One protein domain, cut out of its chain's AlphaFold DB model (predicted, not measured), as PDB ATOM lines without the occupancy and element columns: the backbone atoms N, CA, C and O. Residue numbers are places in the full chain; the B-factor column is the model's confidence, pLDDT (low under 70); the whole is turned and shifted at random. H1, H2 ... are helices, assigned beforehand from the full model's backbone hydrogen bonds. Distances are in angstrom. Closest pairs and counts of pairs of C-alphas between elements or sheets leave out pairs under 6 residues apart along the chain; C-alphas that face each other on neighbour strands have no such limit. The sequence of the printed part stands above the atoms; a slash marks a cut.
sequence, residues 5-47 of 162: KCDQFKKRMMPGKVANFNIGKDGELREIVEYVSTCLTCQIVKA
ATOM      1  N   LYS A   5     -47.599  13.600   3.175       65.94
ATOM      2  CA  LYS A   5     -47.116  14.915   3.619       65.94
ATOM      3  C   LYS A   5     -45.756  14.792   4.303       65.94
ATOM      4  O   LYS A   5     -44.878  15.621   4.067       65.94
ATOM      5  N   CYS A   6     -45.548  13.722   5.072       67.88
ATOM      6  CA  CYS A   6     -44.265  13.433   5.707       67.88
ATOM      7  C   CYS A   6     -43.147  13.181   4.690       67.88
ATOM      8  O   CYS A   6     -42.051  13.741   4.789       67.88
ATOM      9  N   ASP A   7     -43.447  12.408   3.647       72.12
ATOM     10  CA  ASP A   7     -42.492  12.121   2.577       72.12
ATOM     11  C   ASP A   7     -42.143  13.373   1.753       72.12
ATOM     12  O   ASP A   7     -40.993  13.552   1.342       72.12
ATOM     13  N   GLN A   8     -43.107  14.270   1.528       73.25
ATOM     14  CA  GLN A   8     -42.881  15.541   0.833       73.25
ATOM     15  C   GLN A   8     -42.036  16.517   1.661       73.25
ATOM     16  O   GLN A   8     -41.088  17.103   1.132       73.25
ATOM     17  N   PHE A   9     -42.318  16.653   2.958       74.88
ATOM     18  CA  PHE A   9     -41.543  17.520   3.846       74.88
ATOM     19  C   PHE A   9     -40.099  17.025   4.006       74.88
ATOM     20  O   PHE A   9     -39.152  17.801   3.863       74.88
ATOM     21  N   LYS A  10     -39.898  15.710   4.174       73.75
ATOM     22  CA  LYS A  10     -38.559  15.094   4.198       73.75
ATOM     23  C   LYS A  10     -37.761  15.379   2.926       73.75
ATOM     24  O   LYS A  10     -36.578  15.676   3.013       73.75
ATOM     25  N   LYS A  11     -38.399  15.360   1.749       76.06
ATOM     26  CA  LYS A  11     -37.754  15.699   0.463       76.06
ATOM     27  C   LYS A  11     -37.306  17.162   0.355       76.06
ATOM     28  O   LYS A  11     -36.413  17.446  -0.450       76.06
ATOM     29  N   ARG A  12     -37.920  18.082   1.112       75.06
ATOM     30  CA  ARG A  12     -37.512  19.498   1.221       75.06
ATOM     31  C   ARG A  12     -36.309  19.668   2.156       75.06
ATOM     32  O   ARG A  12     -35.485  20.533   1.903       75.06
ATOM     33  N   MET A  13     -36.180  18.792   3.154       72.69
ATOM     34  CA  MET A  13     -35.117  18.780   4.171       72.69
ATOM     35  C   MET A  13     -33.895  17.909   3.815       72.69
ATOM     36  O   MET A  13     -33.040  17.670   4.664       72.69
ATOM     37  N   MET A  14     -33.815  17.381   2.588       75.06
ATOM     38  CA  MET A  14     -32.707  16.513   2.170       75.06
ATOM     39  C   MET A  14     -31.369  17.275   2.119       75.06
ATOM     40  O   MET A  14     -31.352  18.449   1.738       75.06
ATOM     41  N   PRO A  15     -30.241  16.612   2.438       64.50
ATOM     42  CA  PRO A  15     -28.920  17.232   2.401       64.50
ATOM     43  C   PRO A  15     -28.620  17.820   1.013       64.50
ATOM     44  O   PRO A  15     -28.894  17.193  -0.009       64.50
ATOM     45  N   GLY A  16     -28.080  19.042   0.983       66.75
ATOM     46  CA  GLY A  16     -27.781  19.781  -0.251       66.75
ATOM     47  C   GLY A  16     -28.916  20.672  -0.776       66.75
ATOM     48  O   GLY A  16     -28.706  21.390  -1.751       66.75
ATOM     49  N   LYS A  17     -30.097  20.684  -0.139       68.94
ATOM     50  CA  LYS A  17     -31.160  21.659  -0.433       68.94
ATOM     51  C   LYS A  17     -31.176  22.786   0.593       68.94
ATOM     52  O   LYS A  17     -31.232  22.542   1.792       68.94
ATOM     53  N   VAL A  18     -31.191  24.025   0.107       65.69
ATOM     54  CA  VAL A  18     -31.444  25.202   0.945       65.69
ATOM     55  C   VAL A  18     -32.952  25.336   1.121       65.69
ATOM     56  O   VAL A  18     -33.684  25.518   0.148       65.69
ATOM     57  N   ALA A  19     -33.423  25.220   2.358       67.38
ATOM     58  CA  ALA A  19     -34.807  25.485   2.712       67.38
ATOM     59  C   ALA A  19     -34.865  26.770   3.541       67.38
ATOM     60  O   ALA A  19     -34.280  26.849   4.618       67.38
ATOM     61  N   ASN A  20     -35.573  27.775   3.027       74.00
ATOM     62  CA  ASN A  20     -35.866  28.993   3.773       74.00
ATOM     63  C   ASN A  20     -37.075  28.728   4.673       74.00
ATOM     64  O   ASN A  20     -38.093  28.214   4.194       74.00
ATOM     65  N   PHE A  21     -36.948  29.059   5.956       74.38
ATOM     66  CA  PHE A  21     -38.014  28.939   6.946       74.38
ATOM     67  C   PHE A  21     -38.328  30.302   7.539       74.38
ATOM     68  O   PHE A  21     -37.427  31.089   7.827       74.38
ATOM     69  N   ASN A  22     -39.613  30.554   7.756       76.06
ATOM     70  CA  ASN A  22     -40.070  31.738   8.463       76.06
ATOM     71  C   ASN A  22     -39.894  31.533   9.974       76.06
ATOM     72  O   ASN A  22     -40.469  30.605  10.548       76.06
ATOM     73  N   ILE A  23     -39.098  32.398  10.604       75.19
ATOM     74  CA  ILE A  23     -38.868  32.397  12.053       75.19
ATOM     75  C   ILE A  23     -39.930  33.287  12.716       75.19
ATOM     76  O   ILE A  23     -40.125  34.438  12.322       75.19
ATOM     77  N   GLY A  24     -40.648  32.733  13.693       73.62
ATOM     78  CA  GLY A  24     -41.620  33.434  14.528       73.62
ATOM     79  C   GLY A  24     -40.961  34.443  15.471       73.62
ATOM     80  O   GLY A  24     -39.751  34.439  15.677       73.62
ATOM     81  N   LYS A  25     -41.760  35.337  16.066       73.62
ATOM     82  CA  LYS A  25     -41.262  36.383  16.988       73.62
ATOM     83  C   LYS A  25     -40.638  35.822  18.279       73.62
ATOM     84  O   LYS A  25     -39.896  36.522  18.952       73.62
ATOM     85  N   ASP A  26     -40.962  34.579  18.596       79.94
ATOM     86  CA  ASP A  26     -40.484  33.722  19.686       79.94
ATOM     87  C   ASP A  26     -39.248  32.887  19.304       79.94
ATOM     88  O   ASP A  26     -38.712  32.158  20.135       79.94
ATOM     89  N   GLY A  27     -38.774  32.993  18.057       73.38
ATOM     90  CA  GLY A  27     -37.691  32.165  17.533       73.38
ATOM     91  C   GLY A  27     -38.149  30.795  17.025       73.38
ATOM     92  O   GLY A  27     -37.309  29.996  16.611       73.38
ATOM     93  N   GLU A  28     -39.456  30.507  17.008       77.12
ATOM     94  CA  GLU A  28     -39.965  29.219  16.541       77.12
ATOM     95  C   GLU A  28     -40.022  29.129  15.013       77.12
ATOM     96  O   GLU A  28     -40.474  30.035  14.310       77.12
ATOM     97  N   LEU A  29     -39.633  27.976  14.472       82.88
ATOM     98  CA  LEU A  29     -39.798  27.663  13.055       82.88
ATOM     99  C   LEU A  29     -41.233  27.181  12.814       82.88
ATOM    100  O   LEU A  29     -41.489  25.978  12.774       82.88
ATOM    101  N   ARG A  30     -42.172  28.121  12.671       78.69
ATOM    102  CA  ARG A  30     -43.628  27.865  12.620       78.69
ATOM    103  C   ARG A  30     -44.042  26.754  11.653       78.69
ATOM    104  O   ARG A  30     -44.830  25.892  12.021       78.69
ATOM    105  N   GLU A  31     -43.454  26.722  10.456       79.94
ATOM    106  CA  GLU A  31     -43.712  25.667   9.459       79.94
ATOM    107  C   GLU A  31     -43.331  24.266   9.964       79.94
ATOM    108  O   GLU A  31     -43.980  23.278   9.627       79.94
ATOM    109  N   ILE A  32     -42.275  24.166  10.775       79.88
ATOM    110  CA  ILE A  32     -41.824  22.901  11.361       79.88
ATOM    111  C   ILE A  32     -42.758  22.490  12.495       79.88
ATOM    112  O   ILE A  32     -43.139  21.324  12.562       79.88
ATOM    113  N   VAL A  33     -43.146  23.431  13.360       80.94
ATOM    114  CA  VAL A  33     -44.070  23.178  14.476       80.94
ATOM    115  C   VAL A  33     -45.420  22.683  13.951       80.94
ATOM    116  O   VAL A  33     -45.904  21.631  14.369       80.94
ATOM    117  N   GLU A  34     -45.985  23.374  12.960       81.94
ATOM    118  CA  GLU A  34     -47.254  23.002  12.328       81.94
ATOM    119  C   GLU A  34     -47.168  21.627  11.643       81.94
ATOM    120  O   GLU A  34     -48.044  20.770  11.806       81.94
ATOM    121  N   TYR A  35     -46.061  21.346  10.955       82.44
ATOM    122  CA  TYR A  35     -45.823  20.039  10.353       82.44
ATOM    123  C   TYR A  35     -45.703  18.912  11.398       82.44
ATOM    124  O   TYR A  35     -46.329  17.861  11.253       82.44
ATOM    125  N   VAL A  36     -44.935  19.118  12.471       79.81
ATOM    126  CA  VAL A  36     -44.768  18.127  13.548       79.81
ATOM    127  C   VAL A  36     -46.095  17.867  14.268       79.81
ATOM    128  O   VAL A  36     -46.370  16.719  14.620       79.81
ATOM    129  N   SER A  37     -46.943  18.891  14.424       78.25
ATOM    130  CA  SER A  37     -48.277  18.758  15.028       78.25
ATOM    131  C   SER A  37     -49.241  17.896  14.196       78.25
ATOM    132  O   SER A  37     -50.096  17.213  14.750       78.25
ATOM    133  N   THR A  38     -49.077  17.872  12.868       81.56
ATOM    134  CA  THR A  38     -49.977  17.158  11.943       81.56
ATOM    135  C   THR A  38     -49.431  15.815  11.450       81.56
ATOM    136  O   THR A  38     -50.192  14.998  10.929       81.56
ATOM    137  N   CYS A  39     -48.131  15.546  11.611       81.75
ATOM    138  CA  CYS A  39     -47.515  14.294  11.176       81.75
ATOM    139  C   CYS A  39     -47.771  13.155  12.175       81.75
ATOM    140  O   CYS A  39     -47.223  13.135  13.279       81.75
ATOM    141  N   LEU A  40     -48.520  12.135  11.745       79.25
ATOM    142  CA  LEU A  40     -48.883  10.985  12.582       79.25
ATOM    143  C   LEU A  40     -47.653  10.225  13.103       79.25
ATOM    144  O   LEU A  40     -47.608   9.825  14.261       79.25
ATOM    145  N   THR A  41     -46.628  10.041  12.268       80.88
ATOM    146  CA  THR A  41     -45.384   9.382  12.694       80.88
ATOM    147  C   THR A  41     -44.667  10.184  13.778       80.88
ATOM    148  O   THR A  41     -44.148   9.593  14.720       80.88
ATOM    149  N   CYS A  42     -44.651  11.516  13.676       78.62
ATOM    150  CA  CYS A  42     -44.066  12.368  14.708       78.62
ATOM    151  C   CYS A  42     -44.870  12.301  16.007       78.62
ATOM    152  O   CYS A  42     -44.264  12.129  17.055       78.62
ATOM    153  N   GLN A  43     -46.199  12.347  15.937       78.94
ATOM    154  CA  GLN A  43     -47.065  12.250  17.115       78.94
ATOM    155  C   GLN A  43     -46.942  10.896  17.834       78.94
ATOM    156  O   GLN A  43     -46.955  10.846  19.057       78.94
ATOM    157  N   ILE A  44     -46.763   9.797  17.092       76.56
ATOM    158  CA  ILE A  44     -46.597   8.453  17.674       76.56
ATOM    159  C   ILE A  44     -45.193   8.257  18.268       76.56
ATOM    160  O   ILE A  44     -45.055   7.684  19.344       76.56
ATOM    161  N   VAL A  45     -44.140   8.688  17.566       77.06
ATOM    162  CA  VAL A  45     -42.741   8.411  17.959       77.06
ATOM    163  C   VAL A  45     -42.196   9.453  18.940       77.06
ATOM    164  O   VAL A  45     -41.340   9.142  19.764       77.06
ATOM    165  N   LYS A  46     -42.678  10.694  18.846       69.12
ATOM    166  CA  LYS A  46     -42.327  11.822  19.715       69.12
ATOM    167  C   LYS A  46     -43.558  12.327  20.464       69.12
ATOM    168  O   LYS A  46     -43.754  13.535  20.568       69.12
ATOM    169  N   ALA A  47     -44.388  11.406  20.954       63.19
ATOM    170  CA  ALA A  47     -45.430  11.759  21.905       63.19
ATOM    171  C   ALA A  47     -44.795  12.558  23.053       63.19
ATOM    172  O   ALA A  47     -43.701  12.233  23.529       63.19
TER     173      ALA A  47
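Overview. This is residues 5 to 47 of the 162 residues of the protein "Integrase" of Gossypium australe (UniProt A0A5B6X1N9). Picture a small, loose arch: two short helices, H1 and H2, are its legs, running roughly opposite ways, and the long link of residues 13 to 29 spans from the end of H1 to the beginning of H2. At the far end of H2 the chain turns a corner into a third short helix, H3, while residues 13 to 19 of the link stick out free. The printed part has 43 residues, with three named helices in the order H1, H2, H3 and no named strand; its class is all helix. It is only just loose, close to compact, with a radius of gyration of the C-alphas of 11.4 A, and it is flat, with spans of 27 by 26 by 13 A.

Arrangement. Start at Lys 5, where H1, residues 5 to 12, begins; it touches no helix. Look next at H2, residues 30 to 38: H1 and H2 are near each other, with 7 pairs of C-alphas within 10 A but no pair within 8 A, the closest being 8.2 A apart. Go on to H3, residues 40 to 45, which touches H2 only at the corner by their link, and only just, with 3 pairs of C-alphas within 8 A. The closest C-alphas of H2 and H3 are those of Val 36 and Cys 42, 5.9 A apart. The lines of H2 and H3 stand about perpendicular, at 84 degrees. H1 and H3 are only just apart, their closest C-alphas 8.2 A from each other. In the backbones of H1, H2 and H3, every O i to N i+4 pair is within hydrogen-bond range.

Along the chain. Find C-alpha 5 at (-47.116, 14.915, 3.619); from there H1 runs to C-alpha 12 at (-37.512, 19.498, 1.221), 10.9 A from first to last C-alpha. Pass along residues 13 to 29, which hold no named element, to C-alpha 30 at (-43.628, 27.865, 12.620). There H2, the longest helix by residues, begins, and it covers 12.5 A to C-alpha 38. After Cys 39 comes H3, residues 40 to 45, which measures 8.6 A and ends at C-alpha 45 at (-42.741, 8.411, 17.959).

Size, cuts and confidence. Look at Gly 16 and Ala 47 for the two C-alphas farthest apart, 29.4 A; the first and last printed C-alphas, Lys 5 and Ala 47, are 18.6 A apart. The printed part has no cut. The link from H1 to H2 is long, with 17 residues, and the link from H2 to H3 is tight, with 1 residue. The mean pLDDT of the printed part is 75.1, and the model's confidence is under 70 at residues 5 to 6, 15 to 19 and 46 to 47.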